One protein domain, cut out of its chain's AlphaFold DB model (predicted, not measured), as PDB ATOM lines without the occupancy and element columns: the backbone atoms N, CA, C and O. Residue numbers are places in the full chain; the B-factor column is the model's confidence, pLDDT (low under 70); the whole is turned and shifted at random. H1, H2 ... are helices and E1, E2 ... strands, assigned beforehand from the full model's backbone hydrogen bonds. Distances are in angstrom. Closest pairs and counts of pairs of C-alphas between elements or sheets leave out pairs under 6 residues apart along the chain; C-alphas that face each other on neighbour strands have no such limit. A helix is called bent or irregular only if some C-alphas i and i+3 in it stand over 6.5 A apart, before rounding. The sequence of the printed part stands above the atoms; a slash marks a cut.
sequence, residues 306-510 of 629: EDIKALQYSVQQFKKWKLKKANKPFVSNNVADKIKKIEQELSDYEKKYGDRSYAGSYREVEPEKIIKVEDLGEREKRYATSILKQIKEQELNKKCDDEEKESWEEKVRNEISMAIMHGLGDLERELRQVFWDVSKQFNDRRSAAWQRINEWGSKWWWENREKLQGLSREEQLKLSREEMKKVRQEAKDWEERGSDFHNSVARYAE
ATOM      1  N   GLU A 306      66.238  57.394  64.056       86.19
ATOM      2  CA  GLU A 306      65.891  58.769  63.709       86.19
ATOM      3  C   GLU A 306      65.136  58.860  62.394       86.19
ATOM      4  O   GLU A 306      65.608  58.425  61.345       86.19
ATOM      5  N   ASP A 307      63.975  59.502  62.421       88.88
ATOM      6  CA  ASP A 307      63.144  59.643  61.238       88.88
ATOM      7  C   ASP A 307      62.433  60.993  61.231       88.88
ATOM      8  O   ASP A 307      61.663  61.314  62.140       88.88
ATOM      9  N   ILE A 308      62.661  61.781  60.176       92.50
ATOM     10  CA  ILE A 308      62.116  63.139  60.079       92.50
ATOM     11  C   ILE A 308      60.582  63.161  60.157       92.50
ATOM     12  O   ILE A 308      59.999  64.030  60.809       92.50
ATOM     13  N   LYS A 309      59.910  62.162  59.571       92.00
ATOM     14  CA  LYS A 309      58.445  62.053  59.578       92.00
ATOM     15  C   LYS A 309      57.918  61.583  60.920       92.00
ATOM     16  O   LYS A 309      56.875  62.073  61.357       92.00
ATOM     17  N   ALA A 310      58.628  60.682  61.591       91.25
ATOM     18  CA  ALA A 310      58.249  60.237  62.925       91.25
ATOM     19  C   ALA A 310      58.385  61.368  63.962       91.25
ATOM     20  O   ALA A 310      57.464  61.592  64.753       91.25
ATOM     21  N   LEU A 311      59.459  62.163  63.884       95.94
ATOM     22  CA  LEU A 311      59.675  63.344  64.725       95.94
ATOM     23  C   LEU A 311      58.584  64.404  64.516       95.94
ATOM     24  O   LEU A 311      57.949  64.844  65.480       95.94
ATOM     25  N   GLN A 312      58.288  64.758  63.262       96.31
ATOM     26  CA  GLN A 312      57.183  65.665  62.932       96.31
ATOM     27  C   GLN A 312      55.838  65.128  63.441       96.31
ATOM     28  O   GLN A 312      55.044  65.873  64.021       96.31
ATOM     29  N   TYR A 313      55.575  63.830  63.265       95.75
ATOM     30  CA  TYR A 313      54.354  63.201  63.759       95.75
ATOM     31  C   TYR A 313      54.253  63.278  65.285       95.75
ATOM     32  O   TYR A 313      53.190  63.618  65.806       95.75
ATOM     33  N   SER A 314      55.352  63.039  66.002       95.62
ATOM     34  CA  SER A 314      55.413  63.160  67.458       95.62
ATOM     35  C   SER A 314      55.084  64.583  67.931       95.62
ATOM     36  O   SER A 314      54.256  64.761  68.828       95.62
ATOM     37  N   VAL A 315      55.607  65.613  67.255       97.25
ATOM     38  CA  VAL A 315      55.239  67.020  67.504       97.25
ATOM     39  C   VAL A 315      53.736  67.252  67.305       97.25
ATOM     40  O   VAL A 315      53.090  67.896  68.139       97.25
ATOM     41  N   GLN A 316      53.136  66.698  66.245       96.19
ATOM     42  CA  GLN A 316      51.689  66.817  66.027       96.19
ATOM     43  C   GLN A 316      50.872  66.099  67.108       96.19
ATOM     44  O   GLN A 316      49.843  66.619  67.551       96.19
ATOM     45  N   GLN A 317      51.321  64.933  67.579       95.12
ATOM     46  CA  GLN A 317      50.667  64.248  68.694       95.12
ATOM     47  C   GLN A 317      50.786  65.044  69.989       95.12
ATOM     48  O   GLN A 317      49.787  65.198  70.691       95.12
ATOM     49  N   PHE A 318      51.941  65.652  70.263       96.06
ATOM     50  CA  PHE A 318      52.107  66.548  71.405       96.06
ATOM     51  C   PHE A 318      51.127  67.727  71.342       96.06
ATOM     52  O   PHE A 318      50.466  68.050  72.332       96.06
ATOM     53  N   LYS A 319      50.967  68.348  70.164       94.19
ATOM     54  CA  LYS A 319      50.003  69.439  69.952       94.19
ATOM     55  C   LYS A 319      48.566  69.017  70.241       94.19
ATOM     56  O   LYS A 319      47.838  69.786  70.859       94.19
ATOM     57  N   LYS A 320      48.160  67.810  69.842       94.19
ATOM     58  CA  LYS A 320      46.832  67.264  70.172       94.19
ATOM     59  C   LYS A 320      46.711  66.960  71.663       94.19
ATOM     60  O   LYS A 320      45.714  67.303  72.295       94.19
ATOM     61  N   TRP A 321      47.743  66.351  72.235       93.94
ATOM     62  CA  TRP A 321      47.785  65.934  73.628       93.94
ATOM     63  C   TRP A 321      47.685  67.122  74.596       93.94
ATOM     64  O   TRP A 321      46.899  67.061  75.545       93.94
ATOM     65  N   LYS A 322      48.389  68.232  74.331       92.06
ATOM     66  CA  LYS A 322      48.377  69.428  75.199       92.06
ATOM     67  C   LYS A 322      47.038  70.174  75.238       92.06
ATOM     68  O   LYS A 322      46.800  70.946  76.163       92.06
ATOM     69  N   LEU A 323      46.159  69.974  74.249       90.38
ATOM     70  CA  LEU A 323      44.844  70.629  74.200       90.38
ATOM     71  C   LEU A 323      43.857  70.042  75.218       90.38
ATOM     72  O   LEU A 323      42.903  70.717  75.611       90.38
ATOM     73  N   LYS A 324      44.085  68.808  75.686       90.31
ATOM     74  CA  LYS A 324      43.238  68.178  76.705       90.31
ATOM     75  C   LYS A 324      43.351  68.954  78.023       90.31
ATOM     76  O   LYS A 324      44.448  69.173  78.532       90.31
ATOM     77  N   LYS A 325      42.211  69.324  78.629       86.69
ATOM     78  CA  LYS A 325      42.162  70.099  79.891       86.69
ATOM     79  C   LYS A 325      42.986  69.452  81.013       86.69
ATOM     80  O   LYS A 325      43.659  70.165  81.749       86.69
ATOM     81  N   ALA A 326      42.969  68.122  81.094       85.69
ATOM     82  CA  ALA A 326      43.723  67.346  82.078       85.69
ATOM     83  C   ALA A 326      45.255  67.480  81.943       85.69
ATOM     84  O   ALA A 326      45.963  67.268  82.922       85.69
ATOM     85  N   ASN A 327      45.756  67.867  80.764       88.19
ATOM     86  CA  ASN A 327      47.185  67.866  80.446       88.19
ATOM     87  C   ASN A 327      47.841  69.251  80.555       88.19
ATOM     88  O   ASN A 327      49.066  69.350  80.601       88.19
ATOM     89  N   LYS A 328      47.044  70.325  80.642       84.50
ATOM     90  CA  LYS A 328      47.541  71.708  80.766       84.50
ATOM     91  C   LYS A 328      48.573  71.914  81.887       84.50
ATOM     92  O   LYS A 328      49.546  72.613  81.626       84.50
ATOM     93  N   PRO A 329      48.433  71.311  83.088       86.88
ATOM     94  CA  PRO A 329      49.404  71.510  84.167       86.88
ATOM     95  C   PRO A 329      50.825  71.023  83.854       86.88
ATOM     96  O   PRO A 329      51.745  71.410  84.561       86.88
ATOM     97  N   PHE A 330      51.006  70.181  82.830       84.44
ATOM     98  CA  PHE A 330      52.300  69.585  82.482       84.44
ATOM     99  C   PHE A 330      53.047  70.348  81.384       84.44
ATOM    100  O   PHE A 330      54.191  70.020  81.067       84.44
ATOM    101  N   VAL A 331      52.407  71.358  80.788       86.62
ATOM    102  CA  VAL A 331      52.945  72.118  79.658       86.62
ATOM    103  C   VAL A 331      53.228  73.543  80.105       86.62
ATOM    104  O   VAL A 331      52.339  74.392  80.127       86.62
ATOM    105  N   SER A 332      54.483  73.809  80.461       86.81
ATOM    106  CA  SER A 332      54.955  75.170  80.713       86.81
ATOM    107  C   SER A 332      55.127  75.947  79.399       86.81
ATOM    108  O   SER A 332      55.276  75.349  78.329       86.81
ATOM    109  N   ASN A 333      55.162  77.282  79.474       86.44
ATOM    110  CA  ASN A 333      55.448  78.131  78.307       86.44
ATOM    111  C   ASN A 333      56.797  77.761  77.665       86.44
ATOM    112  O   ASN A 333      56.873  77.595  76.455       86.44
ATOM    113  N   ASN A 334      57.815  77.483  78.487       90.56
ATOM    114  CA  ASN A 334      59.127  77.024  78.024       90.56
ATOM    115  C   ASN A 334      59.042  75.718  77.205       90.56
ATOM    116  O   ASN A 334      59.645  75.609  76.143       90.56
ATOM    117  N   VAL A 335      58.256  74.731  77.657       91.31
ATOM    118  CA  VAL A 335      58.031  73.487  76.897       91.31
ATOM    119  C   VAL A 335      57.347  73.789  75.560       91.31
ATOM    120  O   VAL A 335      57.752  73.261  74.527       91.31
ATOM    121  N   ALA A 336      56.330  74.653  75.557       90.12
ATOM    122  CA  ALA A 336      55.616  75.017  74.337       90.12
ATOM    123  C   ALA A 336      56.518  75.733  73.314       90.12
ATOM    124  O   ALA A 336      56.448  75.411  72.125       90.12
ATOM    125  N   ASP A 337      57.374  76.646  73.774       93.44
ATOM    126  CA  ASP A 337      58.303  77.401  72.930       93.44
ATOM    127  C   ASP A 337      59.398  76.501  72.348       93.44
ATOM    128  O   ASP A 337      59.663  76.561  71.146       93.44
ATOM    129  N   LYS A 338      59.967  75.593  73.157       95.31
ATOM    130  CA  LYS A 338      60.936  74.594  72.680       95.31
ATOM    131  C   LYS A 338      60.343  73.701  71.591       95.31
ATOM    132  O   LYS A 338      60.968  73.527  70.552       95.31
ATOM    133  N   ILE A 339      59.122  73.189  71.779       95.44
ATOM    134  CA  ILE A 339      58.456  72.366  70.754       95.44
ATOM    135  C   ILE A 339      58.209  73.162  69.472       95.44
ATOM    136  O   ILE A 339      58.410  72.631  68.384       95.44
ATOM    137  N   LYS A 340      57.793  74.431  69.575       95.44
ATOM    138  CA  LYS A 340      57.582  75.290  68.401       95.44
ATOM    139  C   LYS A 340      58.889  75.538  67.642       95.44
ATOM    140  O   LYS A 340      58.889  75.519  66.416       95.44
ATOM    141  N   LYS A 341      59.992  75.750  68.365       96.38
ATOM    142  CA  LYS A 341      61.326  75.898  67.777       96.38
ATOM    143  C   LYS A 341      61.760  74.616  67.056       96.38
ATOM    144  O   LYS A 341      62.116  74.683  65.887       96.38
ATOM    145  N   ILE A 342      61.654  73.462  67.717       96.38
ATOM    146  CA  ILE A 342      62.006  72.159  67.130       96.38
ATOM    147  C   ILE A 342      61.141  71.860  65.900       96.38
ATOM    148  O   ILE A 342      61.649  71.367  64.902       96.38
ATOM    149  N   GLU A 343      59.846  72.187  65.923       97.31
ATOM    150  CA  GLU A 343      58.969  72.025  64.758       97.31
ATOM    151  C   GLU A 343      59.464  72.811  63.540       97.31
ATOM    152  O   GLU A 343      59.491  72.273  62.432       97.31
ATOM    153  N   GLN A 344      59.863  74.067  63.751       96.69
ATOM    154  CA  GLN A 344      60.412  74.902  62.689       96.69
ATOM    155  C   GLN A 344      61.719  74.307  62.153       96.69
ATOM    156  O   GLN A 344      61.867  74.149  60.945       96.69
ATOM    157  N   GLU A 345      62.625  73.896  63.042       95.69
ATOM    158  CA  GLU A 345      63.907  73.305  62.652       95.69
ATOM    159  C   GLU A 345      63.748  71.963  61.922       95.69
ATOM    160  O   GLU A 345      64.463  71.713  60.958       95.69
ATOM    161  N   LEU A 346      62.774  71.125  62.300       96.44
ATOM    162  CA  LEU A 346      62.432  69.905  61.558       96.44
ATOM    163  C   LEU A 346      61.899  70.231  60.154       96.44
ATOM    164  O   LEU A 346      62.225  69.537  59.193       96.44
ATOM    165  N   SER A 347      61.079  71.278  60.013       95.31
ATOM    166  CA  SER A 347      60.583  71.716  58.702       95.31
ATOM    167  C   SER A 347      61.714  72.232  57.812       95.31
ATOM    168  O   SER A 347      61.755  71.921  56.620       95.31
ATOM    169  N   ASP A 348      62.635  73.009  58.380       94.38
ATOM    170  CA  ASP A 348      63.781  73.556  57.658       94.38
ATOM    171  C   ASP A 348      64.779  72.448  57.282       94.38
ATOM    172  O   ASP A 348      65.269  72.421  56.151       94.38
ATOM    173  N   TYR A 349      65.008  71.488  58.186       94.44
ATOM    174  CA  TYR A 349      65.810  70.291  57.934       94.44
ATOM    175  C   TYR A 349      65.237  69.476  56.767       94.44
ATOM    176  O   TYR A 349      65.963  69.165  55.823       94.44
ATOM    177  N   GLU A 350      63.935  69.161  56.785       92.81
ATOM    178  CA  GLU A 350      63.307  68.381  55.711       92.81
ATOM    179  C   GLU A 350      63.371  69.115  54.367       92.81
ATOM    180  O   GLU A 350      63.720  68.520  53.349       92.81
ATOM    181  N   LYS A 351      63.081  70.421  54.353       92.50
ATOM    182  CA  LYS A 351      63.145  71.234  53.131       92.50
ATOM    183  C   LYS A 351      64.535  71.200  52.494       92.50
ATOM    184  O   LYS A 351      64.653  71.295  51.274       92.50
ATOM    185  N   LYS A 352      65.574  71.102  53.322       90.31
ATOM    186  CA  LYS A 352      66.969  71.199  52.911       90.31
ATOM    187  C   LYS A 352      67.582  69.857  52.526       90.31
ATOM    188  O   LYS A 352      68.226  69.757  51.488       90.31
ATOM    189  N   TYR A 353      67.385  68.839  53.357       86.94
ATOM    190  CA  TYR A 353      68.032  67.535  53.205       86.94
ATOM    191  C   TYR A 353      67.096  66.462  52.650       86.94
ATOM    192  O   TYR A 353      67.556  65.368  52.319       86.94
ATOM    193  N   GLY A 354      65.805  66.763  52.521       85.56
ATOM    194  CA  GLY A 354      64.787  65.830  52.072       85.56
ATOM    195  C   GLY A 354      64.379  64.827  53.148       85.56
ATOM    196  O   GLY A 354      64.610  65.001  54.347       85.56
ATOM    197  N   ASP A 355      63.745  63.754  52.692       81.50
ATOM    198  CA  ASP A 355      63.168  62.734  53.555       81.50
ATOM    199  C   ASP A 355      64.239  61.745  54.055       81.50
ATOM    200  O   ASP A 355      64.626  60.813  53.346       81.50
ATOM    201  N   ARG A 356      64.752  61.974  55.271       82.75
ATOM    202  CA  ARG A 356      65.824  61.172  55.890       82.75
ATOM    203  C   ARG A 356      65.293  60.267  57.003       82.75
ATOM    204  O   ARG A 356      64.464  60.673  57.821       82.75
ATOM    205  N   SER A 357      65.793  59.033  57.030       78.88
ATOM    206  CA  SER A 357      65.433  58.000  58.003       78.88
ATOM    207  C   SER A 357      66.629  57.077  58.231       78.88
ATOM    208  O   SER A 357      67.208  56.574  57.265       78.88
ATOM    209  N   TYR A 358      66.994  56.867  59.492       76.81
ATOM    210  CA  TYR A 358      68.133  56.066  59.930       76.81
ATOM    211  C   TYR A 358      67.655  55.103  61.011       76.81
ATOM    212  O   TYR A 358      67.085  55.522  62.011       76.81
ATOM    213  N   ALA A 359      67.861  53.804  60.811       70.31
ATOM    214  CA  ALA A 359      67.335  52.779  61.701       70.31
ATOM    215  C   ALA A 359      68.446  51.979  62.379       70.31
ATOM    216  O   ALA A 359      69.442  51.633  61.748       70.31
ATOM    217  N   GLY A 360      68.225  51.626  63.645       60.56
ATOM    218  CA  GLY A 360      69.133  50.794  64.425       60.56
ATOM    219  C   GLY A 360      70.419  51.492  64.890       60.56
ATOM    220  O   GLY A 360      70.652  52.686  64.686       60.56
ATOM    221  N   SER A 361      71.253  50.709  65.576       51.38
ATOM    222  CA  SER A 361      72.530  51.127  66.170       51.38
ATOM    223  C   SER A 361      73.701  51.107  65.180       51.38
ATOM    224  O   SER A 361      74.651  51.862  65.362       51.38
ATOM    225  N   TYR A 362      73.629  50.295  64.120       49.22
ATOM    226  CA  TYR A 362      74.597  50.282  63.017       49.22
ATOM    227  C   TYR A 362      73.983  50.972  61.801       49.22
ATOM    228  O   TYR A 362      73.075  50.433  61.174       49.22
ATOM    229  N   ARG A 363      74.470  52.176  61.496       59.03
ATOM    230  CA  ARG A 363      73.919  53.040  60.450       59.03
ATOM    231  C   ARG A 363      74.866  53.044  59.264       59.03
ATOM    232  O   ARG A 363      76.013  53.452  59.404       59.03
ATOM    233  N   GLU A 364      74.389  52.590  58.116       53.09
ATOM    234  CA  GLU A 364      75.076  52.818  56.849       53.09
ATOM    235  C   GLU A 364      74.441  54.048  56.208       53.09
ATOM    236  O   GLU A 364      73.222  54.103  56.019       53.09
ATOM    237  N   VAL A 365      75.252  55.075  55.963       63.16
ATOM    238  CA  VAL A 365      74.795  56.303  55.321       63.16
ATOM    239  C   VAL A 365      75.315  56.290  53.896       63.16
ATOM    240  O   VAL A 365      76.522  56.261  53.682       63.16
ATOM    241  N   GLU A 366      74.405  56.287  52.922       66.75
ATOM    242  CA  GLU A 366      74.799  56.390  51.517       66.75
ATOM    243  C   GLU A 366      75.551  57.714  51.290       66.75
ATOM    244  O   GLU A 366      75.098  58.742  51.805       66.75
ATOM    245  N   PRO A 367      76.663  57.724  50.528       73.69
ATOM    246  CA  PRO A 367      77.390  58.950  50.228       73.69
ATOM    247  C   PRO A 367      76.458  59.996  49.611       73.69
ATOM    248  O   PRO A 367      75.712  59.702  48.670       73.69
ATOM    249  N   GLU A 368      76.507  61.222  50.127       82.69
ATOM    250  CA  GLU A 368      75.677  62.312  49.626       82.69
ATOM    251  C   GLU A 368      76.094  62.678  48.197       82.69
ATOM    252  O   GLU A 368      77.274  62.826  47.901       82.69
ATOM    253  N   LYS A 369      75.135  62.813  47.280       76.50
ATOM    254  CA  LYS A 369      75.427  63.025  45.851       76.50
ATOM    255  C   LYS A 369      75.177  64.454  45.396       76.50
ATOM    256  O   LYS A 369      75.728  64.856  44.376       76.50
ATOM    257  N   ILE A 370      74.319  65.189  46.102       81.62
ATOM    258  CA  ILE A 370      73.793  66.477  45.638       81.62
ATOM    259  C   ILE A 370      74.273  67.617  46.533       81.62
ATOM    260  O   ILE A 370      74.657  68.672  46.033       81.62
ATOM    261  N   ILE A 371      74.240  67.418  47.848       84.12
ATOM    262  CA  ILE A 371      74.473  68.490  48.818       84.12
ATOM    263  C   ILE A 371      75.971  68.682  49.031       84.12
ATOM    264  O   ILE A 371      76.690  67.722  49.303       84.12
ATOM    265  N   LYS A 372      76.435  69.930  48.920       83.50
ATOM    266  CA  LYS A 372      77.829  70.306  49.172       83.50
ATOM    267  C   LYS A 372      78.031  70.777  50.604       83.50
ATOM    268  O   LYS A 372      77.080  71.083  51.324       83.50
ATOM    269  N   VAL A 373      79.291  70.876  51.024       80.19
ATOM    270  CA  VAL A 373      79.612  71.280  52.395       80.19
ATOM    271  C   VAL A 373      79.193  72.731  52.668       80.19
ATOM    272  O   VAL A 373      78.712  73.037  53.761       80.19
ATOM    273  N   GLU A 374      79.325  73.627  51.683       81.75
ATOM    274  CA  GLU A 374      78.892  75.029  51.822       81.75
ATOM    275  C   GLU A 374      77.391  75.142  52.117       81.75
ATOM    276  O   GLU A 374      76.964  75.996  52.906       81.75
ATOM    277  N   ASP A 375      76.627  74.227  51.517       86.06
ATOM    278  CA  ASP A 375      75.181  74.152  51.611       86.06
ATOM    279  C   ASP A 375      74.719  73.547  52.929       86.06
ATOM    280  O   ASP A 375      73.532  73.613  53.202       86.06
ATOM    281  N   LEU A 376      75.584  73.008  53.794       86.56
ATOM    282  CA  LEU A 376      75.168  72.509  55.109       86.56
ATOM    283  C   LEU A 376      74.634  73.636  56.015       86.56
ATOM    284  O   LEU A 376      74.963  74.818  55.888       86.56
ATOM    285  N   GLY A 377      73.723  73.293  56.920       85.25
ATOM    286  CA  GLY A 377      73.214  74.182  57.962       85.25
ATOM    287  C   GLY A 377      74.263  74.400  59.043       85.25
ATOM    288  O   GLY A 377      75.191  73.612  59.182       85.25
ATOM    289  N   GLU A 378      74.120  75.465  59.834       85.06
ATOM    290  CA  GLU A 378      75.068  75.778  60.917       85.06
ATOM    291  C   GLU A 378      75.236  74.627  61.921       85.06
ATOM    292  O   GLU A 378      76.311  74.450  62.489       85.06
ATOM    293  N   ARG A 379      74.187  73.820  62.125       85.31
ATOM    294  CA  ARG A 379      74.218  72.623  62.971       85.31
ATOM    295  C   ARG A 379      75.084  71.529  62.345       85.31
ATOM    296  O   ARG A 379      76.058  71.105  62.959       85.31
ATOM    297  N   GLU A 380      74.783  71.127  61.113       88.94
ATOM    298  CA  GLU A 380      75.503  70.053  60.414       88.94
ATOM    299  C   GLU A 380      76.959  70.446  60.113       88.94
ATOM    300  O   GLU A 380      77.865  69.622  60.224       88.94
ATOM    301  N   LYS A 381      77.221  71.731  59.830       84.62
ATOM    302  CA  LYS A 381      78.574  72.265  59.597       84.62
ATOM    303  C   LYS A 381      79.538  71.971  60.743       84.62
ATOM    304  O   LYS A 381      80.708  71.718  60.472       84.62
ATOM    305  N   ARG A 382      79.061  71.935  61.996       83.00
ATOM    306  CA  ARG A 382      79.891  71.607  63.174       83.00
ATOM    307  C   ARG A 382      80.475  70.199  63.103       83.00
ATOM    308  O   ARG A 382      81.594  69.983  63.566       83.00
ATOM    309  N   TYR A 383      79.754  69.267  62.488       81.44
ATOM    310  CA  TYR A 383      80.206  67.892  62.291       81.44
ATOM    311  C   TYR A 383      81.145  67.764  61.086       81.44
ATOM    312  O   TYR A 383      82.090  66.985  61.134       81.44
ATOM    313  N   ALA A 384      80.976  68.606  60.064       75.19
ATOM    314  CA  ALA A 384      81.846  68.626  58.885       75.19
ATOM    315  C   ALA A 384      83.182  69.388  59.086       75.19
ATOM    316  O   ALA A 384      84.059  69.350  58.222       75.19
ATOM    317  N   THR A 385      83.380  70.086  60.214       67.38
ATOM    318  CA  THR A 385      84.506  71.026  60.419       67.38
ATOM    319  C   THR A 385      85.906  70.394  60.408       67.38
ATOM    320  O   THR A 385      86.846  71.011  59.909       67.38
ATOM    321  N   SER A 386      86.067  69.180  60.951       59.12
ATOM    322  CA  SER A 386      87.367  68.479  61.005       59.12
ATOM    323  C   SER A 386      87.895  68.160  59.603       59.12
ATOM    324  O   SER A 386      89.080  68.308  59.310       59.12
ATOM    325  N   ILE A 387      86.980  67.814  58.700       62.72
ATOM    326  CA  ILE A 387      87.304  67.415  57.334       62.72
ATOM    327  C   ILE A 387      87.368  68.626  56.424       62.72
ATOM    328  O   ILE A 387      88.281  68.709  55.625       62.72
ATOM    329  N   LEU A 388      86.550  69.655  56.650       62.84
ATOM    330  CA  LEU A 388      86.752  70.981  56.052       62.84
ATOM    331  C   LEU A 388      88.160  71.550  56.289       62.84
ATOM    332  O   LEU A 388      88.694  72.259  55.435       62.84
ATOM    333  N   LYS A 389      88.768  71.248  57.442       66.25
ATOM    334  CA  LYS A 389      90.148  71.637  57.753       66.25
ATOM    335  C   LYS A 389      91.169  70.805  56.965       66.25
ATOM    336  O   LYS A 389      92.065  71.385  56.363       66.25
ATOM    337  N   GLN A 390      90.987  69.485  56.899       60.22
ATOM    338  CA  GLN A 390      91.841  68.579  56.114       60.22
ATOM    339  C   GLN A 390      91.730  68.819  54.597       60.22
ATOM    340  O   GLN A 390      92.741  68.804  53.901       60.22
ATOM    341  N   ILE A 391      90.526  69.124  54.097       61.53
ATOM    342  CA  ILE A 391      90.242  69.537  52.714       61.53
ATOM    343  C   ILE A 391      91.075  70.777  52.365       61.53
ATOM    344  O   ILE A 391      91.809  70.770  51.381       61.53
ATOM    345  N   LYS A 392      91.036  71.815  53.213       60.38
ATOM    346  CA  LYS A 392      91.830  73.040  53.015       60.38
ATOM    347  C   LYS A 392      93.338  72.786  53.047       60.38
ATOM    348  O   LYS A 392      94.069  73.389  52.268       60.38
ATOM    349  N   GLU A 393      93.810  71.914  53.936       59.28
ATOM    350  CA  GLU A 393      95.233  71.556  54.055       59.28
ATOM    351  C   GLU A 393      95.740  70.743  52.847       59.28
ATOM    352  O   GLU A 393      96.892  70.900  52.443       59.28
ATOM    353  N   GLN A 394      94.886  69.926  52.223       57.88
ATOM    354  CA  GLN A 394      95.220  69.176  51.006       57.88
ATOM    355  C   GLN A 394      95.124  70.019  49.727       57.88
ATOM    356  O   GLN A 394      95.990  69.901  48.864       57.88
ATOM    357  N   GLU A 395      94.155  70.935  49.615       58.06
ATOM    358  CA  GLU A 395      94.079  71.889  48.492       58.06
ATOM    359  C   GLU A 395      95.306  72.819  48.411       58.06
ATOM    360  O   GLU A 395      95.660  73.294  47.325       58.06
ATOM    361  N   LEU A 396      95.980  73.046  49.546       54.75
ATOM    362  CA  LEU A 396      97.255  73.764  49.648       54.75
ATOM    363  C   LEU A 396      98.463  72.933  49.165       54.75
ATOM    364  O   LEU A 396      99.437  73.511  48.685       54.75
ATOM    365  N   ASN A 397      98.394  71.599  49.225       58.34
ATOM    366  CA  ASN A 397      99.482  70.667  48.902       58.34
ATOM    367  C   ASN A 397      99.178  69.880  47.611       58.34
ATOM    368  O   ASN A 397      98.996  68.666  47.614       58.34
ATOM    369  N   LYS A 398      99.097  70.579  46.473       56.72
ATOM    370  CA  LYS A 398      98.715  69.999  45.173       56.72
ATOM    371  C   LYS A 398      99.768  69.058  44.573       56.72
ATOM    372  O   LYS A 398     100.628  69.527  43.830       56.72
ATOM    373  N   LYS A 399      99.618  67.748  44.793       53.91
ATOM    374  CA  LYS A 399      99.899  66.656  43.834       53.91
ATOM    375  C   LYS A 399      99.066  65.432  44.246       53.91
ATOM    376  O   LYS A 399      99.493  64.703  45.129       53.91
ATOM    377  N   CYS A 400      97.898  65.246  43.639       54.78
ATOM    378  CA  CYS A 400      97.132  64.001  43.742       54.78
ATOM    379  C   CYS A 400      96.830  63.509  42.331       54.78
ATOM    380  O   CYS A 400      96.451  64.313  41.473       54.78
ATOM    381  N   ASP A 401      97.003  62.210  42.126       58.56
ATOM    382  CA  ASP A 401      96.643  61.521  40.891       58.56
ATOM    383  C   ASP A 401      95.111  61.321  40.829       58.56
ATOM    384  O   ASP A 401      94.414  61.421  41.844       58.56
ATOM    385  N   ASP A 402      94.558  61.062  39.638       57.12
ATOM    386  CA  ASP A 402      93.100  61.038  39.414       57.12
ATOM    387  C   ASP A 402      92.356  59.984  40.272       57.12
ATOM    388  O   ASP A 402      91.238  60.240  40.720       57.12
ATOM    389  N   GLU A 403      92.987  58.843  40.586       60.56
ATOM    390  CA  GLU A 403      92.421  57.807  41.473       60.56
ATOM    391  C   GLU A 403      92.326  58.266  42.944       60.56
ATOM    392  O   GLU A 403      91.356  57.960  43.645       60.56
ATOM    393  N   GLU A 404      93.298  59.048  43.427       61.94
ATOM    394  CA  GLU A 404      93.268  59.597  44.789       61.94
ATOM    395  C   GLU A 404      92.173  60.655  44.938       61.94
ATOM    396  O   GLU A 404      91.556  60.780  46.000       61.94
ATOM    397  N   LYS A 405      91.892  61.386  43.855       61.75
ATOM    398  CA  LYS A 405      90.838  62.398  43.802       61.75
ATOM    399  C   LYS A 405      89.439  61.780  43.898       61.75
ATOM    400  O   LYS A 405      88.614  62.291  44.652       61.75
ATOM    401  N   GLU A 406      89.179  60.673  43.200       59.84
ATOM    402  CA  GLU A 406      87.885  59.973  43.263       59.84
ATOM    403  C   GLU A 406      87.631  59.371  44.657       59.84
ATOM    404  O   GLU A 406      86.562  59.573  45.241       59.84
ATOM    405  N   SER A 407      88.653  58.747  45.259       67.06
ATOM    406  CA  SER A 407      88.593  58.253  46.644       67.06
ATOM    407  C   SER A 407      88.351  59.375  47.661       67.06
ATOM    408  O   SER A 407      87.672  59.190  48.676       67.06
ATOM    409  N   TRP A 408      88.905  60.559  47.410       68.00
ATOM    410  CA  TRP A 408      88.721  61.722  48.267       68.00
ATOM    411  C   TRP A 408      87.316  62.316  48.162       68.00
ATOM    412  O   TRP A 408      86.693  62.587  49.189       68.00
ATOM    413  N   GLU A 409      86.777  62.472  46.951       71.94
ATOM    414  CA  GLU A 409      85.406  62.952  46.759       71.94
ATOM    415  C   GLU A 409      84.388  62.034  47.446       71.94
ATOM    416  O   GLU A 409      83.448  62.518  48.077       71.94
ATOM    417  N   GLU A 410      84.596  60.718  47.394       73.81
ATOM    418  CA  GLU A 410      83.760  59.751  48.107       73.81
ATOM    419  C   GLU A 410      83.821  59.939  49.633       73.81
ATOM    420  O   GLU A 410      82.780  59.950  50.296       73.81
ATOM    421  N   LYS A 411      85.012  60.182  50.201       74.38
ATOM    422  CA  LYS A 411      85.169  60.498  51.633       74.38
ATOM    423  C   LYS A 411      84.418  61.769  52.025       74.38
ATOM    424  O   LYS A 411      83.701  61.760  53.021       74.38
ATOM    425  N   VAL A 412      84.523  62.841  51.237       77.19
ATOM    426  CA  VAL A 412      83.794  64.095  51.503       77.19
ATOM    427  C   VAL A 412      82.282  63.866  51.475       77.19
ATOM    428  O   VAL A 412      81.571  64.314  52.375       77.19
ATOM    429  N   ARG A 413      81.781  63.122  50.486       81.38
ATOM    430  CA  ARG A 413      80.355  62.789  50.359       81.38
ATOM    431  C   ARG A 413      79.838  61.950  51.527       81.38
ATOM    432  O   ARG A 413      78.733  62.201  52.007       81.38
ATOM    433  N   ASN A 414      80.630  60.997  52.015       79.62
ATOM    434  CA  ASN A 414      80.298  60.210  53.207       79.62
ATOM    435  C   ASN A 414      80.180  61.085  54.457       79.62
ATOM    436  O   ASN A 414      79.272  60.912  55.264       79.62
ATOM    437  N   GLU A 415      81.050  62.076  54.588       79.81
ATOM    438  CA  GLU A 415      81.130  62.929  55.775       79.81
ATOM    439  C   GLU A 415      80.031  63.987  55.816       79.81
ATOM    440  O   GLU A 415      79.452  64.244  56.869       79.81
ATOM    441  N   ILE A 416      79.648  64.525  54.656       84.44
ATOM    442  CA  ILE A 416      78.421  65.322  54.512       84.44
ATOM    443  C   ILE A 416      77.212  64.494  54.960       84.44
ATOM    444  O   ILE A 416      76.387  64.960  55.748       84.44
ATOM    445  N   SER A 417      77.134  63.248  54.504       84.00
ATOM    446  CA  SER A 417      76.078  62.305  54.868       84.00
ATOM    447  C   SER A 417      76.017  62.029  56.377       84.00
ATOM    448  O   SER A 417      74.937  62.073  56.977       84.00
ATOM    449  N   MET A 418      77.170  61.821  57.015       84.62
ATOM    450  CA  MET A 418      77.281  61.662  58.467       84.62
ATOM    451  C   MET A 418      76.879  62.937  59.215       84.62
ATOM    452  O   MET A 418      76.136  62.865  60.193       84.62
ATOM    453  N   ALA A 419      77.304  64.111  58.743       87.88
ATOM    454  CA  ALA A 419      76.937  65.396  59.332       87.88
ATOM    455  C   ALA A 419      75.420  65.641  59.292       87.88
ATOM    456  O   ALA A 419      74.839  66.050  60.299       87.88
ATOM    457  N   ILE A 420      74.770  65.332  58.164       88.94
ATOM    458  CA  ILE A 420      73.309  65.385  58.000       88.94
ATOM    459  C   ILE A 420      72.626  64.433  58.993       88.94
ATOM    460  O   ILE A 420      71.747  64.851  59.748       88.94
ATOM    461  N   MET A 421      73.080  63.176  59.068       87.25
ATOM    462  CA  MET A 421      72.562  62.192  60.025       87.25
ATOM    463  C   MET A 421      72.687  62.674  61.479       87.25
ATOM    464  O   MET A 421      71.735  62.566  62.254       87.25
ATOM    465  N   HIS A 422      73.844  63.222  61.860       87.44
ATOM    466  CA  HIS A 422      74.066  63.756  63.202       87.44
ATOM    467  C   HIS A 422      73.155  64.946  63.516       87.44
ATOM    468  O   HIS A 422      72.633  65.012  64.629       87.44
ATOM    469  N   GLY A 423      72.899  65.823  62.539       89.81
ATOM    470  CA  GLY A 423      71.953  66.931  62.676       89.81
ATOM    471  C   GLY A 423      70.532  66.467  63.008       89.81
ATOM    472  O   GLY A 423      69.908  67.006  63.929       89.81
ATOM    473  N   LEU A 424      70.042  65.412  62.342       90.12
ATOM    474  CA  LEU A 424      68.751  64.800  62.682       90.12
ATOM    475  C   LEU A 424      68.763  64.170  64.083       90.12
ATOM    476  O   LEU A 424      67.796  64.318  64.827       90.12
ATOM    477  N   GLY A 425      69.869  63.519  64.456       89.69
ATOM    478  CA  GLY A 425      70.067  62.963  65.797       89.69
ATOM    479  C   GLY A 425      70.057  64.017  66.907       89.69
ATOM    480  O   GLY A 425      69.525  63.769  67.986       89.69
ATOM    481  N   ASP A 426      70.589  65.218  66.664       91.31
ATOM    482  CA  ASP A 426      70.454  66.332  67.611       91.31
ATOM    483  C   ASP A 426      68.993  66.759  67.778       91.31
ATOM    484  O   ASP A 426      68.544  66.965  68.905       91.31
ATOM    485  N   LEU A 427      68.236  66.867  66.679       94.31
ATOM    486  CA  LEU A 427      66.815  67.237  66.732       94.31
ATOM    487  C   LEU A 427      65.987  66.190  67.489       94.31
ATOM    488  O   LEU A 427      65.125  66.549  68.295       94.31
ATOM    489  N   GLU A 428      66.271  64.902  67.277       94.19
ATOM    490  CA  GLU A 428      65.674  63.798  68.036       94.19
ATOM    491  C   GLU A 428      65.982  63.925  69.534       94.19
ATOM    492  O   GLU A 428      65.065  63.913  70.358       94.19
ATOM    493  N   ARG A 429      67.259  64.116  69.901       93.12
ATOM    494  CA  ARG A 429      67.689  64.294  71.298       93.12
ATOM    495  C   ARG A 429      67.027  65.495  71.964       93.12
ATOM    496  O   ARG A 429      66.548  65.374  73.090       93.12
ATOM    497  N   GLU A 430      66.980  66.637  71.286       95.25
ATOM    498  CA  GLU A 430      66.324  67.845  71.793       95.25
ATOM    499  C   GLU A 430      64.832  67.606  72.040       95.25
ATOM    500  O   GLU A 430      64.316  67.953  73.107       95.25
ATOM    501  N   LEU A 431      64.140  66.963  71.095       96.31
ATOM    502  CA  LEU A 431      62.723  66.638  71.235       96.31
ATOM    503  C   LEU A 431      62.477  65.668  72.396       96.31
ATOM    504  O   LEU A 431      61.587  65.889  73.223       96.31
ATOM    505  N   ARG A 432      63.301  64.623  72.501       93.69
ATOM    506  CA  ARG A 432      63.233  63.638  73.586       93.69
ATOM    507  C   ARG A 432      63.510  64.259  74.942       93.69
ATOM    508  O   ARG A 432      62.811  63.921  75.892       93.69
ATOM    509  N   GLN A 433      64.441  65.203  75.037       94.12
ATOM    510  CA  GLN A 433      64.693  65.925  76.280       94.12
ATOM    511  C   GLN A 433      63.449  66.694  76.739       94.12
ATOM    512  O   GLN A 433      63.081  66.633  77.911       94.12
ATOM    513  N   VAL A 434      62.745  67.362  75.819       95.06
ATOM    514  CA  VAL A 434      61.496  68.062  76.152       95.06
ATOM    515  C   VAL A 434      60.416  67.085  76.624       95.06
ATOM    516  O   VAL A 434      59.719  67.352  77.603       95.06
ATOM    517  N   PHE A 435      60.273  65.930  75.971       94.56
ATOM    518  CA  PHE A 435      59.323  64.906  76.410       94.56
ATOM    519  C   PHE A 435      59.724  64.240  77.724       94.56
ATOM    520  O   PHE A 435      58.849  63.877  78.514       94.56
ATOM    521  N   TRP A 436      61.018  64.111  77.995       91.69
ATOM    522  CA  TRP A 436      61.522  63.619  79.267       91.69
ATOM    523  C   TRP A 436      61.175  64.582  80.403       91.69
ATOM    524  O   TRP A 436      60.660  64.133  81.424       91.69
ATOM    525  N   ASP A 437      61.325  65.896  80.201       90.62
ATOM    526  CA  ASP A 437      60.925  66.916  81.182       90.62
ATOM    527  C   ASP A 437      59.421  66.826  81.524       90.62
ATOM    528  O   ASP A 437      59.013  67.001  82.675       90.62
ATOM    529  N   VAL A 438      58.571  66.515  80.536       92.94
ATOM    530  CA  VAL A 438      57.133  66.267  80.750       92.94
ATOM    531  C   VAL A 438      56.906  64.941  81.486       92.94
ATOM    532  O   VAL A 438      56.161  64.893  82.463       92.94
ATOM    533  N   SER A 439      57.583  63.874  81.060       90.81
ATOM    534  CA  SER A 439      57.457  62.527  81.634       90.81
ATOM    535  C   SER A 439      57.894  62.474  83.095       90.81
ATOM    536  O   SER A 439      57.261  61.818  83.925       90.81
ATOM    537  N   LYS A 440      58.945  63.224  83.431       91.31
ATOM    538  CA  LYS A 440      59.461  63.367  84.787       91.31
ATOM    539  C   LYS A 440      58.386  63.870  85.748       91.31
ATOM    540  O   LYS A 440      58.270  63.332  86.839       91.31
ATOM    541  N   GLN A 441      57.525  64.797  85.327       92.75
ATOM    542  CA  GLN A 441      56.443  65.299  86.179       92.75
ATOM    543  C   GLN A 441      55.421  64.212  86.557       92.75
ATOM    544  O   GLN A 441      54.869  64.257  87.657       92.75
ATOM    545  N   PHE A 442      55.162  63.230  85.682       91.69
ATOM    546  CA  PHE A 442      54.330  62.069  86.031       91.69
ATOM    547  C   PHE A 442      55.056  61.146  87.004       91.69
ATOM    548  O   PHE A 442      54.472  60.725  88.004       91.69
ATOM    549  N   ASN A 443      56.337  60.880  86.744       87.12
ATOM    550  CA  ASN A 443      57.162  60.033  87.597       87.12
ATOM    551  C   ASN A 443      57.326  60.615  89.002       87.12
ATOM    552  O   ASN A 443      57.188  59.871  89.965       87.12
ATOM    553  N   ASP A 444      57.538  61.921  89.138       92.00
ATOM    554  CA  ASP A 444      57.672  62.591  90.432       92.00
ATOM    555  C   ASP A 444      56.377  62.455  91.255       92.00
ATOM    556  O   ASP A 444      56.418  62.120  92.439       92.00
ATOM    557  N   ARG A 445      55.205  62.616  90.620       92.25
ATOM    558  CA  ARG A 445      53.896  62.421  91.278       92.25
ATOM    559  C   ARG A 445      53.640  60.963  91.652       92.25
ATOM    560  O   ARG A 445      53.163  60.692  92.755       92.25
ATOM    561  N   ARG A 446      53.993  60.025  90.767       90.75
ATOM    562  CA  ARG A 446      53.926  58.579  91.030       90.75
ATOM    563  C   ARG A 446      54.808  58.205  92.223       90.75
ATOM    564  O   ARG A 446      54.341  57.544  93.145       90.75
ATOM    565  N   SER A 447      56.058  58.661  92.230       86.31
ATOM    566  CA  SER A 447      57.021  58.413  93.306       86.31
ATOM    567  C   SER A 447      56.551  59.008  94.630       86.31
ATOM    568  O   SER A 447      56.606  58.324  95.645       86.31
ATOM    569  N   ALA A 448      55.998  60.225  94.631       89.44
ATOM    570  CA  ALA A 448      55.428  60.832  95.834       89.44
ATOM    571  C   ALA A 448      54.218  60.049  96.388       89.44
ATOM    572  O   ALA A 448      54.018  59.978  97.601       89.44
ATOM    573  N   ALA A 449      53.393  59.445  95.525       88.31
ATOM    574  CA  ALA A 449      52.304  58.565  95.954       88.31
ATOM    575  C   ALA A 449      52.824  57.246  96.555       88.31
ATOM    576  O   ALA A 449      52.378  56.846  97.629       88.31
ATOM    577  N   TRP A 450      53.818  56.610  95.927       82.44
ATOM    578  CA  TRP A 450      54.458  55.409  96.481       82.44
ATOM    579  C   TRP A 450      55.214  55.676  97.779       82.44
ATOM    580  O   TRP A 450      55.150  54.865  98.698       82.44
ATOM    581  N   GLN A 451      55.864  56.832  97.906       85.50
ATOM    582  CA  GLN A 451      56.533  57.222  99.142       85.50
ATOM    583  C   GLN A 451      55.538  57.346 100.300       85.50
ATOM    584  O   GLN A 451      55.804  56.822 101.379       85.50
ATOM    585  N   ARG A 452      54.354  57.935 100.065       82.88
ATOM    586  CA  ARG A 452      53.272  57.958 101.065       82.88
ATOM    587  C   ARG A 452      52.894  56.547 101.527       82.88
ATOM    588  O   ARG A 452      52.688  56.346 102.716       82.88
ATOM    589  N   ILE A 453      52.842  55.573 100.616       81.12
ATOM    590  CA  ILE A 453      52.544  54.162 100.933       81.12
ATOM    591  C   ILE A 453      53.689  53.494 101.706       81.12
ATOM    592  O   ILE A 453      53.436  52.733 102.634       81.12
ATOM    593  N   ASN A 454      54.943  53.776 101.359       76.06
ATOM    594  CA  ASN A 454      56.103  53.205 102.054       76.06
ATOM    595  C   ASN A 454      56.249  53.752 103.477       76.06
ATOM    596  O   ASN A 454      56.681  53.042 104.382       76.06
ATOM    597  N   GLU A 455      55.860  55.007 103.683       80.56
ATOM    598  CA  GLU A 455      55.814  55.654 104.993       80.56
ATOM    599  C   GLU A 455      54.493  55.372 105.741       80.56
ATOM    600  O   GLU A 455      54.237  55.943 106.805       80.56
ATOM    601  N   TRP A 456      53.642  54.484 105.207       79.12
ATOM    602  CA  TRP A 456      52.370  54.138 105.828       79.12
ATOM    603  C   TRP A 456      52.588  53.353 107.117       79.12
ATOM    604  O   TRP A 456      53.395  52.427 107.191       79.12
ATOM    605  N   GLY A 457      51.852  53.717 108.161       77.75
ATOM    606  CA  GLY A 457      52.106  53.229 109.510       77.75
ATOM    607  C   GLY A 457      52.138  54.388 110.490       77.75
ATOM    608  O   GLY A 457      51.234  55.223 110.475       77.75
ATOM    609  N   SER A 458      53.146  54.429 111.363       71.19
ATOM    610  CA  SER A 458      53.231  55.391 112.474       71.19
ATOM    611  C   SER A 458      53.066  56.846 112.032       71.19
ATOM    612  O   SER A 458      52.390  57.602 112.723       71.19
ATOM    613  N   LYS A 459      53.604  57.215 110.863       76.69
ATOM    614  CA  LYS A 459      53.479  58.561 110.295       76.69
ATOM    615  C   LYS A 459      52.026  58.914 109.957       76.69
ATOM    616  O   LYS A 459      51.509  59.891 110.485       76.69
ATOM    617  N   TRP A 460      51.336  58.076 109.178       85.12
ATOM    618  CA  TRP A 460      49.920  58.289 108.839       85.12
ATOM    619  C   TRP A 460      49.021  58.318 110.085       85.12
ATOM    620  O   TRP A 460      48.140  59.173 110.194       85.12
ATOM    621  N   TRP A 461      49.267  57.414 111.045       79.44
ATOM    622  CA  TRP A 461      48.527  57.357 112.313       79.44
ATOM    623  C   TRP A 461      48.717  58.622 113.158       79.44
ATOM    624  O   TRP A 461      47.770  59.080 113.796       79.44
ATOM    625  N   TRP A 462      49.925  59.187 113.164       81.62
ATOM    626  CA  TRP A 462      50.235  60.418 113.886       81.62
ATOM    627  C   TRP A 462      49.624  61.650 113.202       81.62
ATOM    628  O   TRP A 462      48.955  62.438 113.865       81.62
ATOM    629  N   GLU A 463      49.767  61.775 111.879       85.44
ATOM    630  CA  GLU A 463      49.239  62.901 111.090       85.44
ATOM    631  C   GLU A 463      47.702  62.963 111.075       85.44
ATOM    632  O   GLU A 463      47.127  64.044 110.969       85.44
ATOM    633  N   ASN A 464      47.017  61.823 111.209       86.88
ATOM    634  CA  ASN A 464      45.551  61.761 111.224       86.88
ATOM    635  C   ASN A 464      44.964  61.581 112.630       86.88
ATOM    636  O   ASN A 464      43.771  61.314 112.760       86.88
ATOM    637  N   ARG A 465      45.762  61.755 113.693       85.94
ATOM    638  CA  ARG A 465      45.339  61.516 115.084       85.94
ATOM    639  C   ARG A 465      44.046  62.244 115.462       85.94
ATOM    640  O   ARG A 465      43.193  61.646 116.109       85.94
ATOM    641  N   GLU A 466      43.886  63.494 115.034       86.94
ATOM    642  CA  GLU A 466      42.685  64.300 115.306       86.94
ATOM    643  C   GLU A 466      41.446  63.767 114.574       86.94
ATOM    644  O   GLU A 466      40.373  63.686 115.161       86.94
ATOM    645  N   LYS A 467      41.594  63.311 113.322       85.56
ATOM    646  CA  LYS A 467      40.496  62.696 112.551       85.56
ATOM    647  C   LYS A 467      40.080  61.329 113.095       85.56
ATOM    648  O   LYS A 467      38.970  60.876 112.842       85.56
ATOM    649  N   LEU A 468      40.992  60.654 113.792       85.31
ATOM    650  CA  LEU A 468      40.772  59.340 114.395       85.31
ATOM    651  C   LEU A 468      40.200  59.436 115.817       85.31
ATOM    652  O   LEU A 468      39.763  58.426 116.375       85.31
ATOM    653  N   GLN A 469      40.216  60.630 116.417       85.00
ATOM    654  CA  GLN A 469      39.747  60.858 117.775       85.00
ATOM    655  C   GLN A 469      38.225  60.668 117.851       85.00
ATOM    656  O   GLN A 469      37.472  61.276 117.100       85.00
ATOM    657  N   GLY A 470      37.773  59.801 118.760       82.00
ATOM    658  CA  GLY A 470      36.352  59.471 118.925       82.00
ATOM    659  C   GLY A 470      35.835  58.339 118.028       82.00
ATOM    660  O   GLY A 470      34.722  57.878 118.252       82.00
ATOM    661  N   LEU A 471      36.637  57.844 117.076       88.31
ATOM    662  CA  LEU A 471      36.311  56.647 116.292       88.31
ATOM    663  C   LEU A 471      36.716  55.369 117.033       88.31
ATOM    664  O   LEU A 471      37.768  55.316 117.681       88.31
ATOM    665  N   SER A 472      35.920  54.313 116.878       86.31
ATOM    666  CA  SER A 472      36.276  52.970 117.341       86.31
ATOM    667  C   SER A 472      37.494  52.418 116.586       86.31
ATOM    668  O   SER A 472      37.833  52.854 115.482       86.31
ATOM    669  N   ARG A 473      38.166  51.408 117.154       76.44
ATOM    670  CA  ARG A 473      39.351  50.798 116.526       76.44
ATOM    671  C   ARG A 473      39.051  50.213 115.138       76.44
ATOM    672  O   ARG A 473      39.906  50.289 114.258       76.44
ATOM    673  N   GLU A 474      37.857  49.660 114.931       74.94
ATOM    674  CA  GLU A 474      37.429  49.130 113.631       74.94
ATOM    675  C   GLU A 474      37.221  50.237 112.593       74.94
ATOM    676  O   GLU A 474      37.697  50.113 111.463       74.94
ATOM    677  N   GLU A 475      36.595  51.352 112.974       77.12
ATOM    678  CA  GLU A 475      36.394  52.509 112.091       77.12
ATOM    679  C   GLU A 475      37.724  53.159 111.698       77.12
ATOM    680  O   GLU A 475      37.938  53.486 110.529       77.12
ATOM    681  N   GLN A 476      38.659  53.261 112.645       78.31
ATOM    682  CA  GLN A 476      40.019  53.735 112.391       78.31
ATOM    683  C   GLN A 476      40.761  52.858 111.367       78.31
ATOM    684  O   GLN A 476      41.402  53.370 110.445       78.31
ATOM    685  N   LEU A 477      40.674  51.528 111.501       77.94
ATOM    686  CA  LEU A 477      41.293  50.585 110.561       77.94
ATOM    687  C   LEU A 477      40.625  50.630 109.182       77.94
ATOM    688  O   LEU A 477      41.319  50.561 108.166       77.94
ATOM    689  N   LYS A 478      39.295  50.771 109.132       80.88
ATOM    690  CA  LYS A 478      38.543  50.918 107.881       80.88
ATOM    691  C   LYS A 478      38.960  52.184 107.130       80.88
ATOM    692  O   LYS A 478      39.299  52.091 105.952       80.88
ATOM    693  N   LEU A 479      39.032  53.322 107.822       84.31
ATOM    694  CA  LEU A 479      39.484  54.588 107.245       84.31
ATOM    695  C   LEU A 479      40.920  54.482 106.707       84.31
ATOM    696  O   LEU A 479      41.185  54.885 105.576       84.31
ATOM    697  N   SER A 480      41.828  53.859 107.470       83.00
ATOM    698  CA  SER A 480      43.216  53.642 107.039       83.00
ATOM    699  C   SER A 480      43.312  52.802 105.763       83.00
ATOM    700  O   SER A 480      44.052  53.148 104.842       83.00
ATOM    701  N   ARG A 481      42.525  51.719 105.665       82.44
ATOM    702  CA  ARG A 481      42.470  50.867 104.466       82.44
ATOM    703  C   ARG A 481      41.907  51.615 103.257       82.44
ATOM    704  O   ARG A 481      42.440  51.476 102.157       82.44
ATOM    705  N   GLU A 482      40.850  52.403 103.444       88.00
ATOM    706  CA  GLU A 482      40.238  53.193 102.371       88.00
ATOM    707  C   GLU A 482      41.178  54.287 101.853       88.00
ATOM    708  O   GLU A 482      41.323  54.445 100.638       88.00
ATOM    709  N   GLU A 483      41.863  55.009 102.740       87.19
ATOM    710  CA  GLU A 483      42.853  56.013 102.341       87.19
ATOM    711  C   GLU A 483      44.079  55.382 101.677       87.19
ATOM    712  O   GLU A 483      44.504  55.856 100.622       87.19
ATOM    713  N   MET A 484      44.596  54.267 102.205       84.06
ATOM    714  CA  MET A 484      45.707  53.553 101.569       84.06
ATOM    715  C   MET A 484      45.320  53.090 100.160       84.06
ATOM    716  O   MET A 484      46.105  53.224  99.217       84.06
ATOM    717  N   LYS A 485      44.090  52.587  99.984       86.81
ATOM    718  CA  LYS A 485      43.562  52.192  98.674       86.81
ATOM    719  C   LYS A 485      43.478  53.382  97.714       86.81
ATOM    720  O   LYS A 485      43.848  53.227  96.553       86.81
ATOM    721  N   LYS A 486      43.053  54.563  98.185       91.44
ATOM    722  CA  LYS A 486      43.028  55.797  97.375       91.44
ATOM    723  C   LYS A 486      44.426  56.206  96.916       91.44
ATOM    724  O   LYS A 486      44.600  56.486  95.737       91.44
ATOM    725  N   VAL A 487      45.422  56.187  97.803       85.88
ATOM    726  CA  VAL A 487      46.804  56.560  97.446       85.88
ATOM    727  C   VAL A 487      47.439  55.533  96.499       85.88
ATOM    728  O   VAL A 487      48.122  55.912  95.550       85.88
ATOM    729  N   ARG A 488      47.157  54.233  96.680       84.19
ATOM    730  CA  ARG A 488      47.550  53.187  95.715       84.19
ATOM    731  C   ARG A 488      46.917  53.404  94.343       84.19
ATOM    732  O   ARG A 488      47.604  53.249  93.338       84.19
ATOM    733  N   GLN A 489      45.632  53.755  94.294       89.62
ATOM    734  CA  GLN A 489      44.960  54.058  93.033       89.62
ATOM    735  C   GLN A 489      45.562  55.302  92.376       89.62
ATOM    736  O   GLN A 489      45.872  55.265  91.195       89.62
ATOM    737  N   GLU A 490      45.837  56.352  93.150       91.50
ATOM    738  CA  GLU A 490      46.505  57.561  92.663       91.50
ATOM    739  C   GLU A 490      47.866  57.244  92.016       91.50
ATOM    740  O   GLU A 490      48.170  57.743  90.933       91.50
ATOM    741  N   ALA A 491      48.680  56.386  92.641       82.94
ATOM    742  CA  ALA A 491      49.968  55.968  92.086       82.94
ATOM    743  C   ALA A 491      49.814  55.247  90.733       82.94
ATOM    744  O   ALA A 491      50.549  55.551  89.790       82.94
ATOM    745  N   LYS A 492      48.835  54.338  90.627       84.31
ATOM    746  CA  LYS A 492      48.507  53.627  89.381       84.31
ATOM    747  C   LYS A 492      47.988  54.573  88.298       84.31
ATOM    748  O   LYS A 492      48.427  54.485  87.156       84.31
ATOM    749  N   ASP A 493      47.126  55.522  88.656       89.56
ATOM    750  CA  ASP A 493      46.594  56.516  87.720       89.56
ATOM    751  C   ASP A 493      47.720  57.396  87.145       89.56
ATOM    752  O   ASP A 493      47.705  57.756  85.965       89.56
ATOM    753  N   TRP A 494      48.723  57.752  87.959       89.00
ATOM    754  CA  TRP A 494      49.893  58.503  87.487       89.00
ATOM    755  C   TRP A 494      50.788  57.687  86.555       89.00
ATOM    756  O   TRP A 494      51.285  58.225  85.563       89.00
ATOM    757  N   GLU A 495      50.968  56.402  86.842       84.19
ATOM    758  CA  GLU A 495      51.678  55.471  85.967       84.19
ATOM    759  C   GLU A 495      50.983  55.309  84.612       84.19
ATOM    760  O   GLU A 495      51.629  55.410  83.567       84.19
ATOM    761  N   GLU A 496      49.660  55.145  84.614       85.12
ATOM    762  CA  GLU A 496      48.866  55.035  83.392       85.12
ATOM    763  C   GLU A 496      48.956  56.311  82.548       85.12
ATOM    764  O   GLU A 496      49.183  56.235  81.342       85.12
ATOM    765  N   ARG A 497      48.881  57.494  83.171       87.31
ATOM    766  CA  ARG A 497      49.041  58.783  82.472       87.31
ATOM    767  C   ARG A 497      50.431  58.962  81.866       87.31
ATOM    768  O   ARG A 497      50.543  59.455  80.743       87.31
ATOM    769  N   GLY A 498      51.480  58.566  82.587       86.62
ATOM    770  CA  GLY A 498      52.847  58.578  82.065       86.62
ATOM    771  C   GLY A 498      53.009  57.628  80.874       86.62
ATOM    772  O   GLY A 498      53.571  58.006  79.846       86.62
ATOM    773  N   SER A 499      52.441  56.425  80.981       82.88
ATOM    774  CA  SER A 499      52.408  55.429  79.906       82.88
ATOM    775  C   SER A 499      51.619  55.918  78.683       82.88
ATOM    776  O   SER A 499      52.081  55.747  77.555       82.88
ATOM    777  N   ASP A 500      50.463  56.562  78.872       85.69
ATOM    778  CA  ASP A 500      49.664  57.152  77.788       85.69
ATOM    779  C   ASP A 500      50.449  58.241  77.054       85.69
ATOM    780  O   ASP A 500      50.536  58.217  75.826       85.69
ATOM    781  N   PHE A 501      51.097  59.159  77.782       90.69
ATOM    782  CA  PHE A 501      51.944  60.184  77.168       90.69
ATOM    783  C   PHE A 501      53.097  59.569  76.365       90.69
ATOM    784  O   PHE A 501      53.323  59.954  75.215       90.69
ATOM    785  N   HIS A 502      53.796  58.585  76.934       87.06
ATOM    786  CA  HIS A 502      54.878  57.912  76.224       87.06
ATOM    787  C   HIS A 502      54.365  57.235  74.947       87.06
ATOM    788  O   HIS A 502      54.874  57.509  73.865       87.06
ATOM    789  N   ASN A 503      53.317  56.414  75.036       82.06
ATOM    790  CA  ASN A 503      52.820  55.637  73.899       82.06
ATOM    791  C   ASN A 503      52.142  56.485  72.813       82.06
ATOM    792  O   ASN A 503      52.214  56.125  71.640       82.06
ATOM    793  N   SER A 504      51.482  57.586  73.183       85.56
ATOM    794  CA  SER A 504      50.745  58.437  72.238       85.56
ATOM    795  C   SER A 504      51.571  59.588  71.665       85.56
ATOM    796  O   SER A 504      51.213  60.111  70.611       85.56
ATOM    797  N   VAL A 505      52.669  59.978  72.322       91.50
ATOM    798  CA  VAL A 505      53.495  61.127  71.924       91.50
ATOM    799  C   VAL A 505      54.968  60.743  71.828       91.50
ATOM    800  O   VAL A 505      55.511  60.700  70.723       91.50
ATOM    801  N   ALA A 506      55.615  60.466  72.965       89.50
ATOM    802  CA  ALA A 506      57.077  60.446  73.047       89.50
ATOM    803  C   ALA A 506      57.713  59.296  72.255       89.50
ATOM    804  O   ALA A 506      58.721  59.494  71.588       89.50
ATOM    805  N   ARG A 507      57.082  58.118  72.256       87.00
ATOM    806  CA  ARG A 507      57.556  56.913  71.567       87.00
ATOM    807  C   ARG A 507      57.734  57.124  70.064       87.00
ATOM    808  O   ARG A 507      58.600  56.503  69.465       87.00
ATOM    809  N   TYR A 508      56.949  58.011  69.448       90.06
ATOM    810  CA  TYR A 508      57.087  58.320  68.021       90.06
ATOM    811  C   TYR A 508      58.397  59.034  67.676       90.06
ATOM    812  O   TYR A 508      58.818  58.965  66.531       90.06
ATOM    813  N   ALA A 509      59.041  59.697  68.639       89.38
ATOM    814  CA  ALA A 509      60.335  60.332  68.411       89.38
ATOM    815  C   ALA A 509      61.498  59.328  68.356       89.38
ATOM    816  O   ALA A 509      62.585  59.708  67.953       89.38
ATOM    817  N   GLU A 510      61.273  58.075  68.755       83.50
ATOM    818  CA  GLU A 510      62.319  57.055  68.907       83.50
ATOM    819  C   GLU A 510      62.217  55.943  67.855       83.50
ATOM    820  O   GLU A 510      62.926  54.944  67.946       83.50
TER     821      GLU A 510
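This is residues 306 to 510 of the 629 residues of an uncharacterized protein of Candidatus Buchananbacteria bacterium RIFCSPLOWO2_01_FULL_39_33 (UniProt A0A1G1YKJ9). A long rod is built along one very long helix, H5: H1 and H3 pack beside its middle, H4 folds back along its first part, and H8 runs back along its last part. H6 and H7 make the turn between H5 and H8 at one tip of the rod; at the other tip residues 392 to 399 and 401 to 407 stick out. The 205 printed residues hold nine named helices and one named strand, in the order H1, H2, H3, E1, H4, H5, H6, H7, H8, H9, and the class is mostly helix. The whole is extended, with a radius of gyration of the C-alphas of 27.1 A and spans of 98 by 31 by 26 A.

H1, residues 308 to 322, touches H3, residues 333 to 353, at a shallow tilt of 24 degrees, opposite ways; the closest C-alphas, of Val 315 and Glu 343, are 6.8 A apart. The hub is H5, residues 402 to 454, which touches H3 with residues 420 to 434 alone, closest at the C-alphas of Val 335 and Val 434, 6.5 A. H1, H3 and H5 are an up and down bundle, each helix running against the one before it. E1, residues 357 to 359, pairs with no named strand, but its residues 357 to 358 pair antiparallel with residues 306 to 307. H4, residues 378 to 395, forms a helical hairpin with H5, with the closest C-alphas, of Glu 380 and Ala 419, 5.0 A apart. H8, residues 473 to 504, touches H5 at a shallow tilt of 16 degrees, opposite ways, with residues 439 to 453 of H5 alone; the closest C-alphas, of Arg 446 and Ala 491, are 4.9 A apart. H6, residues 458 to 463, is near H8, with 5 pairs of C-alphas within 10 A, and H7, residues 465 to 468, is close to H8 but not clearly touching, at 6.0 A between the C-alphas of Leu 468 and Gln 476. H9, residues 506 to 510, touches H1, with the C-alphas of Leu 311 and Ala 509 closest at 4.8 A. H2, residues 325 to 330, is close to H1 but not clearly touching, at 6.1 A between the C-alphas of Lys 322 and Lys 328. Every O i to N i+4 pair is within hydrogen-bond range in H1, H3, H6 and H8; the counts are 10 of 14 in H4, 47 of 49 in H5, 0 of 2 in H2 and 0 of 1 in H9, with O i to N i+3 counts of 1 of 3 in H2 and 2 of 2 in H9, and H7 is too short for an O i to N i+4 pair.

H1 begins at C-alpha 308, (62.116, 63.139, 60.079), and is 21.4 A long; H3 is 30.0 A and H4 23.0 A. H2 and H4 are irregular: C-alphas 326 and 329 are 7.3 A apart, as are C-alphas 383 and 386, and H4 has a kink of 59 degrees near residue 385. H5 runs 73.2 A from C-alpha 402, (93.100, 61.038, 39.414), with a kink of 30 degrees near residue 438. H8 is 46.4 A, and H9 ends at C-alpha 510, (62.319, 57.055, 68.907).

The C-alphas farthest apart, of Asp 401 and Gly 470, are 98.6 A apart, while those of Glu 306 and Glu 510 are 6.5 A apart. The printed part has no cut. The link from E1 to H4, residues 360 to 377, is long. Mean pLDDT of the printed part is 82.9; residues 360 to 366 and 385 to 408 are under 70.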